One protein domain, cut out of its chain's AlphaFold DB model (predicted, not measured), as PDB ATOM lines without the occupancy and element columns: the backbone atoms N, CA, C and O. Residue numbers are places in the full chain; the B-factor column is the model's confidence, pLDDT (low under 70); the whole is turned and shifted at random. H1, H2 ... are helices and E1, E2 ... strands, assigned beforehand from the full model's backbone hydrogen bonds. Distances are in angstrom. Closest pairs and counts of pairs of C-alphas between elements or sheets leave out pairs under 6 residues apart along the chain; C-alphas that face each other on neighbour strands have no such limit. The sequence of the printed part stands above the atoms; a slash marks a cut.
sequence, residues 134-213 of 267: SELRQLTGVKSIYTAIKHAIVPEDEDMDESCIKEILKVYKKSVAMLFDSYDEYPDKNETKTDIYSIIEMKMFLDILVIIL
ATOM      1  N   SER A 134     151.750 157.227 238.663       54.41
ATOM      2  CA  SER A 134     152.448 156.535 239.728       54.41
ATOM      3  C   SER A 134     151.998 155.088 239.653       54.41
ATOM      4  O   SER A 134     150.873 154.756 240.031       54.41
ATOM      5  N   GLU A 135     152.858 154.229 239.118       67.88
ATOM      6  CA  GLU A 135     152.693 152.801 239.327       67.88
ATOM      7  C   GLU A 135     152.860 152.573 240.824       67.88
ATOM      8  O   GLU A 135     153.955 152.746 241.364       67.88
ATOM      9  N   LEU A 136     151.769 152.248 241.520       74.56
ATOM     10  CA  LEU A 136     151.799 152.202 242.979       74.56
ATOM     11  C   LEU A 136     152.842 151.201 243.498       74.56
ATOM     12  O   LEU A 136     153.411 151.419 244.562       74.56
ATOM     13  N   ARG A 137     153.183 150.172 242.710       77.56
ATOM     14  CA  ARG A 137     154.267 149.220 242.999       77.56
ATOM     15  C   ARG A 137     155.635 149.854 243.277       77.56
ATOM     16  O   ARG A 137     156.463 149.226 243.924       77.56
ATOM     17  N   GLN A 138     155.889 151.065 242.778       77.50
ATOM     18  CA  GLN A 138     157.170 151.758 242.942       77.50
ATOM     19  C   GLN A 138     157.246 152.578 244.241       77.50
ATOM     20  O   GLN A 138     158.311 153.076 244.589       77.50
ATOM     21  N   LEU A 139     156.139 152.709 244.980       80.56
ATOM     22  CA  LEU A 139     156.044 153.567 246.165       80.56
ATOM     23  C   LEU A 139     156.438 152.877 247.478       80.56
ATOM     24  O   LEU A 139     155.990 153.295 248.540       80.56
ATOM     25  N   THR A 140     157.261 151.827 247.438       83.19
ATOM     26  CA  THR A 140     157.675 151.093 248.645       83.19
ATOM     27  C   THR A 140     158.289 152.031 249.685       83.19
ATOM     28  O   THR A 140     159.328 152.644 249.444       83.19
ATOM     29  N   GLY A 141     157.661 152.133 250.859       82.38
ATOM     30  CA  GLY A 141     158.117 152.976 251.962       82.38
ATOM     31  C   GLY A 141     157.823 154.472 251.791       82.38
ATOM     32  O   GLY A 141     158.157 155.258 252.682       82.38
ATOM     33  N   VAL A 142     157.182 154.886 250.693       86.00
ATOM     34  CA  VAL A 142     156.836 156.286 250.424       86.00
ATOM     35  C   VAL A 142     155.476 156.598 251.039       86.00
ATOM     36  O   VAL A 142     154.424 156.280 250.493       86.00
ATOM     37  N   LYS A 143     155.490 157.253 252.203       88.94
ATOM     38  CA  LYS A 143     154.259 157.553 252.952       88.94
ATOM     39  C   LYS A 143     153.525 158.794 252.458       88.94
ATOM     40  O   LYS A 143     152.310 158.862 252.640       88.94
ATOM     41  N   SER A 144     154.240 159.753 251.863       91.56
ATOM     42  CA  SER A 144     153.644 161.001 251.390       91.56
ATOM     43  C   SER A 144     153.465 161.044 249.878       91.56
ATOM     44  O   SER A 144     154.373 160.716 249.113       91.56
ATOM     45  N   ILE A 145     152.301 161.527 249.447       88.94
ATOM     46  CA  ILE A 145     151.998 161.744 248.031       88.94
ATOM     47  C   ILE A 145     152.869 162.848 247.422       88.94
ATOM     48  O   ILE A 145     153.181 162.789 246.237       88.94
ATOM     49  N   TYR A 146     153.309 163.830 248.216       89.75
ATOM     50  CA  TYR A 146     154.187 164.899 247.733       89.75
ATOM     51  C   TYR A 146     155.584 164.356 247.423       89.75
ATOM     52  O   TYR A 146     156.107 164.621 246.343       89.75
ATOM     53  N   THR A 147     156.131 163.510 248.302       88.56
ATOM     54  CA  THR A 147     157.373 162.764 248.048       88.56
ATOM     55  C   THR A 147     157.238 161.870 246.815       88.56
ATOM     56  O   THR A 147     158.116 161.862 245.955       88.56
ATOM     57  N   ALA A 148     156.118 161.148 246.690       86.50
ATOM     58  CA  ALA A 148     155.853 160.293 245.534       86.50
ATOM     59  C   ALA A 148     155.832 161.093 244.222       86.50
ATOM     60  O   ALA A 148     156.466 160.694 243.250       86.50
ATOM     61  N   ILE A 149     155.150 162.242 244.200       83.50
ATOM     62  CA  ILE A 149     155.110 163.139 243.039       83.50
ATOM     63  C   ILE A 149     156.502 163.670 242.716       83.50
ATOM     64  O   ILE A 149     156.893 163.650 241.549       83.50
ATOM     65  N   LYS A 150     157.253 164.103 243.736       82.44
ATOM     66  CA  LYS A 150     158.623 164.585 243.567       82.44
ATOM     67  C   LYS A 150     159.478 163.541 242.855       82.44
ATOM     68  O   LYS A 150     160.063 163.836 241.828       82.44
ATOM     69  N   HIS A 151     159.493 162.309 243.349       80.25
ATOM     70  CA  HIS A 151     160.344 161.263 242.781       80.25
ATOM     71  C   HIS A 151     159.853 160.732 241.428       80.25
ATOM     72  O   HIS A 151     160.663 160.317 240.608       80.25
ATOM     73  N   ALA A 152     158.538 160.697 241.196       74.44
ATOM     74  CA  ALA A 152     157.976 160.057 240.007       74.44
ATOM     75  C   ALA A 152     157.796 161.001 238.807       74.44
ATOM     76  O   ALA A 152     157.643 160.521 237.684       74.44
ATOM     77  N   ILE A 153     157.727 162.317 239.031       75.19
ATOM     78  CA  ILE A 153     157.329 163.289 237.998       75.19
ATOM     79  C   ILE A 153     158.346 164.407 237.839       75.19
ATOM     80  O   ILE A 153     158.560 164.874 236.723       75.19
ATOM     81  N   VAL A 154     158.911 164.881 238.946       72.62
ATOM     82  CA  VAL A 154     159.761 166.069 238.937       72.62
ATOM     83  C   VAL A 154     161.149 165.672 238.443       72.62
ATOM     84  O   VAL A 154     161.726 164.737 239.001       72.62
ATOM     85  N   PRO A 155     161.684 166.333 237.402       75.44
ATOM     86  CA  PRO A 155     163.061 166.121 236.969       75.44
ATOM     87  C   PRO A 155     164.055 166.349 238.118       75.44
ATOM     88  O   PRO A 155     163.853 167.234 238.944       75.44
ATOM     89  N   GLU A 156     165.128 165.558 238.182       73.12
ATOM     90  CA  GLU A 156     166.122 165.651 239.268       73.12
ATOM     91  C   GLU A 156     166.844 167.009 239.317       73.12
ATOM     92  O   GLU A 156     167.345 167.406 240.367       73.12
ATOM     93  N   ASP A 157     166.903 167.708 238.186       72.00
ATOM     94  CA  ASP A 157     167.538 169.010 237.997       72.00
ATOM     95  C   ASP A 157     166.624 170.206 238.313       72.00
ATOM     96  O   ASP A 157     167.100 171.341 238.350       72.00
ATOM     97  N   GLU A 158     165.337 169.971 238.584       72.62
ATOM     98  CA  GLU A 158     164.386 171.019 238.960       72.62
ATOM     99  C   GLU A 158     164.439 171.324 240.465       72.62
ATOM    100  O   GLU A 158     164.325 170.436 241.317       72.62
ATOM    101  N   ASP A 159     164.532 172.613 240.805       76.56
ATOM    102  CA  ASP A 159     164.499 173.101 242.190       76.56
ATOM    103  C   ASP A 159     163.050 173.192 242.696       76.56
ATOM    104  O   ASP A 159     162.510 174.261 242.986       76.56
ATOM    105  N   MET A 160     162.377 172.039 242.736       77.38
ATOM    106  CA  MET A 160     161.014 171.919 243.236       77.38
ATOM    107  C   MET A 160     160.952 170.946 244.415       77.38
ATOM    108  O   MET A 160     161.204 169.742 244.310       77.38
ATOM    109  N   ASP A 161     160.591 171.486 245.575       83.50
ATOM    110  CA  ASP A 161     160.428 170.734 246.809       83.50
ATOM    111  C   ASP A 161     158.969 170.299 247.046       83.50
ATOM    112  O   ASP A 161     158.039 170.639 246.309       83.50
ATOM    113  N   GLU A 162     158.754 169.502 248.093       84.50
ATOM    114  CA  GLU A 162     157.416 169.015 248.447       84.50
ATOM    115  C   GLU A 162     156.457 170.146 248.842       84.50
ATOM    116  O   GLU A 162     155.248 170.035 248.620       84.50
ATOM    117  N   SER A 163     156.985 171.242 249.397       86.06
ATOM    118  CA  SER A 163     156.209 172.428 249.771       86.06
ATOM    119  C   SER A 163     155.595 173.076 248.532       86.06
ATOM    120  O   SER A 163     154.389 173.328 248.504       86.06
ATOM    121  N   CYS A 164     156.397 173.255 247.482       79.94
ATOM    122  CA  CYS A 164     155.958 173.782 246.197       79.94
ATOM    123  C   CYS A 164     154.889 172.881 245.556       79.94
ATOM    124  O   CYS A 164     153.815 173.352 245.175       79.94
ATOM    125  N   ILE A 165     155.105 171.558 245.539       82.06
ATOM    126  CA  ILE A 165     154.116 170.591 245.023       82.06
ATOM    127  C   ILE A 165     152.791 170.712 245.788       82.06
ATOM    128  O   ILE A 165     151.709 170.736 245.190       82.06
ATOM    129  N   LYS A 166     152.853 170.809 247.118       86.56
ATOM    130  CA  LYS A 166     151.669 170.965 247.967       86.56
ATOM    131  C   LYS A 166     150.907 172.253 247.663       86.56
ATOM    132  O   LYS A 166     149.675 172.229 247.618       86.56
ATOM    133  N   GLU A 167     151.606 173.362 247.445       80.38
ATOM    134  CA  GLU A 167     150.990 174.634 247.065       80.38
ATOM    135  C   GLU A 167     150.319 174.559 245.694       80.38
ATOM    136  O   GLU A 167     149.158 174.956 245.567       80.38
ATOM    137  N   ILE A 168     150.982 173.962 244.702       78.62
ATOM    138  CA  ILE A 168     150.417 173.738 243.365       78.62
ATOM    139  C   ILE A 168     149.119 172.930 243.469       78.62
ATOM    140  O   ILE A 168     148.077 173.358 242.970       78.62
ATOM    141  N   LEU A 169     149.136 171.792 244.167       81.62
ATOM    142  CA  LEU A 169     147.946 170.953 244.326       81.62
ATOM    143  C   LEU A 169     146.824 171.666 245.086       81.62
ATOM    144  O   LEU A 169     145.649 171.472 244.777       81.62
ATOM    145  N   LYS A 170     147.163 172.524 246.051       81.19
ATOM    146  CA  LYS A 170     146.186 173.333 246.786       81.19
ATOM    147  C   LYS A 170     145.522 174.382 245.891       81.19
ATOM    148  O   LYS A 170     144.305 174.552 245.975       81.19
ATOM    149  N   VAL A 171     146.299 175.079 245.061       79.25
ATOM    150  CA  VAL A 171     145.809 176.140 244.163       79.25
ATOM    151  C   VAL A 171     144.997 175.550 243.010       79.25
ATOM    152  O   VAL A 171     143.904 176.030 242.715       79.25
ATOM    153  N   TYR A 172     145.480 174.469 242.400       75.44
ATOM    154  CA  TYR A 172     144.915 173.890 241.180       75.44
ATOM    155  C   TYR A 172     144.073 172.631 241.421       75.44
ATOM    156  O   TYR A 172     143.849 171.859 240.493       75.44
ATOM    157  N   LYS A 173     143.558 172.420 242.640       77.56
ATOM    158  CA  LYS A 173     142.818 171.203 243.037       77.56
ATOM    159  C   LYS A 173     141.696 170.787 242.073       77.56
ATOM    160  O   LYS A 173     141.568 169.612 241.757       77.56
ATOM    161  N   LYS A 174     140.951 171.748 241.515       76.75
ATOM    162  CA  LYS A 174     139.873 171.473 240.544       76.75
ATOM    163  C   LYS A 174     140.366 171.156 239.131       76.75
ATOM    164  O   LYS A 174     139.564 170.732 238.312       76.75
ATOM    165  N   SER A 175     141.645 171.370 238.837       74.50
ATOM    166  CA  SER A 175     142.272 171.191 237.517       74.50
ATOM    167  C   SER A 175     143.341 170.091 237.488       74.50
ATOM    168  O   SER A 175     143.917 169.821 236.428       74.50
ATOM    169  N   VAL A 176     143.582 169.436 238.629       77.19
ATOM    170  CA  VAL A 176     144.415 168.241 238.771       77.19
ATOM    171  C   VAL A 176     143.558 166.977 238.904       77.19
ATOM    172  O   VAL A 176     142.716 166.867 239.787       77.19
ATOM    173  N   ALA A 177     143.824 165.985 238.056       83.50
ATOM    174  CA  ALA A 177     143.284 164.640 238.215       83.50
ATOM    175  C   ALA A 177     144.427 163.685 238.566       83.50
ATOM    176  O   ALA A 177     145.487 163.728 237.937       83.50
ATOM    177  N   MET A 178     144.210 162.826 239.557       82.06
ATOM    178  CA  MET A 178     145.174 161.819 239.995       82.06
ATOM    179  C   MET A 178     144.760 160.447 239.478       82.06
ATOM    180  O   MET A 178     143.606 160.048 239.623       82.06
ATOM    181  N   LEU A 179     145.706 159.726 238.878       84.62
ATOM    182  CA  LEU A 179     145.505 158.368 238.384       84.62
ATOM    183  C   LEU A 179     146.481 157.431 239.089       84.62
ATOM    184  O   LEU A 179     147.682 157.466 238.826       84.62
ATOM    185  N   PHE A 180     145.956 156.577 239.957       85.38
ATOM    186  CA  PHE A 180     146.726 155.529 240.604       85.38
ATOM    187  C   PHE A 180     146.556 154.223 239.852       85.38
ATOM    188  O   PHE A 180     145.442 153.721 239.712       85.38
ATOM    189  N   ASP A 181     147.670 153.695 239.360       82.94
ATOM    190  CA  ASP A 181     147.688 152.477 238.567       82.94
ATOM    191  C   ASP A 181     148.185 151.286 239.390       82.94
ATOM    192  O   ASP A 181     149.062 151.437 240.248       82.94
ATOM    193  N   SER A 182     147.628 150.108 239.112       82.81
ATOM    194  CA  SER A 182     147.957 148.843 239.778       82.81
ATOM    195  C   SER A 182     147.871 148.885 241.313       82.81
ATOM    196  O   SER A 182     148.819 148.505 242.001       82.81
ATOM    197  N   TYR A 183     146.740 149.311 241.894       88.38
ATOM    198  CA  TYR A 183     146.569 149.311 243.362       88.38
ATOM    199  C   TYR A 183     146.805 147.940 244.002       88.38
ATOM    200  O   TYR A 183     147.350 147.833 245.098       88.38
ATOM    201  N   ASP A 184     146.436 146.865 243.317       86.19
ATOM    202  CA  ASP A 184     146.682 145.509 243.790       86.19
ATOM    203  C   ASP A 184     148.175 145.166 243.967       86.19
ATOM    204  O   ASP A 184     148.498 144.297 244.785       86.19
ATOM    205  N   GLU A 185     149.064 145.889 243.279       85.44
ATOM    206  CA  GLU A 185     150.526 145.803 243.380       85.44
ATOM    207  C   GLU A 185     151.127 146.844 244.340       85.44
ATOM    208  O   GLU A 185     152.344 146.893 244.491       85.44
ATOM    209  N   TYR A 186     150.310 147.673 245.001       88.69
ATOM    210  CA  TYR A 186     150.803 148.656 245.964       88.69
ATOM    211  C   TYR A 186     151.404 147.942 247.194       88.69
ATOM    212  O   TYR A 186     150.662 147.254 247.908       88.69
ATOM    213  N   PRO A 187     152.719 148.076 247.466       86.44
ATOM    214  CA  PRO A 187     153.404 147.373 248.554       86.44
ATOM    215  C   PRO A 187     152.814 147.706 249.925       86.44
ATOM    216  O   PRO A 187     152.603 146.812 250.744       86.44
ATOM    217  N   ASP A 188     152.449 148.971 250.130       87.56
ATOM    218  CA  ASP A 188     152.001 149.489 251.422       87.56
ATOM    219  C   ASP A 188     150.467 149.581 251.521       87.56
ATOM    220  O   ASP A 188     149.925 150.324 252.336       87.56
ATOM    221  N   LYS A 189     149.726 148.795 250.723       85.69
ATOM    222  CA  LYS A 189     148.245 148.809 250.690       85.69
ATOM    223  C   LYS A 189     147.551 148.478 252.012       85.69
ATOM    224  O   LYS A 189     146.377 148.791 252.178       85.69
ATOM    225  N   ASN A 190     148.265 147.846 252.939       87.50
ATOM    226  CA  ASN A 190     147.764 147.521 254.276       87.50
ATOM    227  C   ASN A 190     148.196 148.549 255.340       87.50
ATOM    228  O   ASN A 190     147.778 148.438 256.491       87.50
ATOM    229  N   GLU A 191     149.037 149.527 254.990       89.19
ATOM    230  CA  GLU A 191     149.480 150.575 255.908       89.19
ATOM    231  C   GLU A 191     148.472 151.731 255.928       89.19
ATOM    232  O   GLU A 191     148.222 152.410 254.931       89.19
ATOM    233  N   THR A 192     147.925 151.980 257.114       88.25
ATOM    234  CA  THR A 192     146.905 153.012 257.362       88.25
ATOM    235  C   THR A 192     147.483 154.426 257.439       88.25
ATOM    236  O   THR A 192     146.759 155.407 257.292       88.25
ATOM    237  N   LYS A 193     148.796 154.554 257.661       90.88
ATOM    238  CA  LYS A 193     149.502 155.835 257.816       90.88
ATOM    239  C   LYS A 193     150.190 156.286 256.526       90.88
ATOM    240  O   LYS A 193     151.333 156.741 256.564       90.88
ATOM    241  N   THR A 194     149.510 156.134 255.392       91.12
ATOM    242  CA  THR A 194     149.958 156.675 254.100       91.12
ATOM    243  C   THR A 194     148.956 157.696 253.568       91.12
ATOM    244  O   THR A 194     147.748 157.584 253.799       91.12
ATOM    245  N   ASP A 195     149.448 158.685 252.823       92.88
ATOM    246  CA  ASP A 195     148.588 159.643 252.122       92.88
ATOM    247  C   ASP A 195     147.684 158.908 251.120       92.88
ATOM    248  O   ASP A 195     146.505 159.228 251.012       92.88
ATOM    249  N   ILE A 196     148.185 157.853 250.461       90.19
ATOM    250  CA  ILE A 196     147.395 156.999 249.557       90.19
ATOM    251  C   ILE A 196     146.190 156.390 250.280       90.19
ATOM    252  O   ILE A 196     145.073 156.470 249.772       90.19
ATOM    253  N   TYR A 197     146.385 155.834 251.481       91.69
ATOM    254  CA  TYR A 197     145.287 155.305 252.291       91.69
ATOM    255  C   TYR A 197     144.246 156.391 252.596       91.69
ATOM    256  O   TYR A 197     143.052 156.184 252.391       91.69
ATOM    257  N   SER A 198     144.702 157.580 253.000       94.06
ATOM    258  CA  SER A 198     143.823 158.717 253.305       94.06
ATOM    259  C   SER A 198     143.062 159.231 252.078       94.06
ATOM    260  O   SER A 198     141.904 159.627 252.197       94.06
ATOM    261  N   ILE A 199     143.680 159.212 250.895       91.56
ATOM    262  CA  ILE A 199     143.038 159.578 249.626       91.56
ATOM    263  C   ILE A 199     141.942 158.563 249.265       91.56
ATOM    264  O   ILE A 199     140.841 158.955 248.890       91.56
ATOM    265  N   ILE A 200     142.216 157.265 249.424       89.81
ATOM    266  CA  ILE A 200     141.254 156.180 249.163       89.81
ATOM    267  C   ILE A 200     140.023 156.279 250.076       89.81
ATOM    268  O   ILE A 200     138.897 156.068 249.623       89.81
ATOM    269  N   GLU A 201     140.220 156.643 251.344       92.00
ATOM    270  CA  GLU A 201     139.124 156.898 252.291       92.00
ATOM    271  C   GLU A 201     138.402 158.233 252.052       92.00
ATOM    272  O   GLU A 201     137.512 158.588 252.824       92.00
ATOM    273  N   MET A 202     138.789 158.997 251.023       90.94
ATOM    274  CA  MET A 202     138.318 160.363 250.765       90.94
ATOM    275  C   MET A 202     138.549 161.326 251.948       90.94
ATOM    276  O   MET A 202     137.839 162.311 252.109       90.94
ATOM    277  N   LYS A 203     139.572 161.092 252.780       92.81
ATOM    278  CA  LYS A 203     139.992 162.009 253.864       92.81
ATOM    279  C   LYS A 203     140.979 163.077 253.393       92.81
ATOM    280  O   LYS A 203     141.226 164.054 254.098       92.81
ATOM    281  N   MET A 204     141.547 162.892 252.206       91.81
ATOM    282  CA  MET A 204     142.504 163.792 251.574       91.81
ATOM    283  C   MET A 204     142.093 164.027 250.121       91.81
ATOM    284  O   MET A 204     141.582 163.123 249.470       91.81
ATOM    285  N   PHE A 205     142.321 165.247 249.622       88.25
ATOM    286  CA  PHE A 205     142.037 165.632 248.234       88.25
ATOM    287  C   PHE A 205     140.568 165.476 247.786       88.25
ATOM    288  O   PHE A 205     140.301 165.156 246.634       88.25
ATOM    289  N   LEU A 206     139.619 165.804 248.670       86.69
ATOM    290  CA  LEU A 206     138.165 165.785 248.413       86.69
ATOM    291  C   LEU A 206     137.721 166.538 247.140       86.69
ATOM    292  O   LEU A 206     136.747 166.151 246.507       86.69
ATOM    293  N   ASP A 207     138.437 167.604 246.771       83.94
ATOM    294  CA  ASP A 207     138.128 168.454 245.610       83.94
ATOM    295  C   ASP A 207     138.925 168.084 244.341       83.94
ATOM    296  O   ASP A 207     138.898 168.827 243.357       83.94
ATOM    297  N   ILE A 208     139.689 166.989 244.380       84.06
ATOM    298  CA  ILE A 208     140.525 166.498 243.278       84.06
ATOM    299  C   ILE A 208     139.899 165.207 242.757       84.06
ATOM    300  O   ILE A 208     139.550 164.314 243.528       84.06
ATOM    301  N   LEU A 209     139.790 165.071 241.435       85.69
ATOM    302  CA  LEU A 209     139.345 163.811 240.843       85.69
ATOM    303  C   LEU A 209     140.443 162.755 241.003       85.69
ATOM    304  O   LEU A 209     141.507 162.871 240.394       85.69
ATOM    305  N   VAL A 210     140.161 161.702 241.767       87.00
ATOM    306  CA  VAL A 210     141.058 160.554 241.937       87.00
ATOM    307  C   VAL A 210     140.467 159.331 241.244       87.00
ATOM    308  O   VAL A 210     139.320 158.954 241.481       87.00
ATOM    309  N   ILE A 211     141.262 158.698 240.385       88.31
ATOM    310  CA  ILE A 211     140.927 157.465 239.674       88.31
ATOM    311  C   ILE A 211     141.911 156.388 240.117       88.31
ATOM    312  O   ILE A 211     143.121 156.581 240.048       88.31
ATOM    313  N   ILE A 212     141.388 155.241 240.547       87.56
ATOM    314  CA  ILE A 212     142.190 154.094 240.982       87.56
ATOM    315  C   ILE A 212     141.927 152.934 240.029       87.56
ATOM    316  O   ILE A 212     140.780 152.522 239.843       87.56
ATOM    317  N   LEU A 213     142.993 152.399 239.443       87.38
ATOM    318  CA  LEU A 213     142.966 151.201 238.618       87.38
ATOM    319  C   LEU A 213     143.424 150.009 239.459       87.38
ATOM    320  O   LEU A 213     144.449 150.052 240.138       87.38
TER     321      LEU A 213
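Overview. This is residues 134 to 213 of the 267 residues of an uncharacterized protein of Stichopus japonicus (UniProt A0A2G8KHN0). Two short strands side by side, E1 and E2, make a small wall with H3 over one face of it, while H1, the helix nearest the middle of the domain, meets H2 about perpendicular to make a corner. A long loop, residues 182 to 194, leads from E1 to H3. The printed part has 80 residues, with H1, H2, E1, H3 and E2 along the chain, a parallel sheet in the order E1, E2, and a mixed class with 34 residues, under half, in named elements. It is compact, with a radius of gyration of the C-alphas of 12.3 A and spans of 32 by 27 by 21 A.

Arrangement. Residues 134 to 135 pair, parallel, with residues 180 to 181 of E1, residues 177 to 181. H1, residues 145 to 153, and H2, residues 162 to 171, touch, with closest C-alphas those of Tyr 146 and Glu 162, 5.3 A apart; their lines are about perpendicular at 79 degrees. H1 is close to but not clearly touching H3, residues 195 to 200, with closest C-alphas those of Ile 145 and Asp 195, 5.7 A apart. H2 and H3 are apart. E1 and E2, residues 209 to 212, are parallel at 7 degrees; N 178 and O 209, and N 211 and O 178, are within hydrogen-bond range at 2.8 A each. E1, H3 and E2 form a strand-helix-strand unit, two parallel neighbour strands with a helix between, whose crossover is right-handed. Every O i to N i+4 pair is within hydrogen-bond range in H1, H2 and H3.

Along the chain. H1 begins at C-alpha 145, (151.998, 161.744, 248.031), and is 11.5 A long; H2 is 14.3 A, E1 12.9 A, H3 8.6 A. E2, 10.1 A, ends at C-alpha 212, (142.190, 154.094, 240.982).

Size, cuts and confidence. The C-alphas farthest apart, of Asp 157 and Glu 201, are 34.0 A apart. The printed part has no cut. The link E1 to H3 is long, 13 residues. Mean pLDDT of the printed part is 83.4; residues 134 to 135 are under 70.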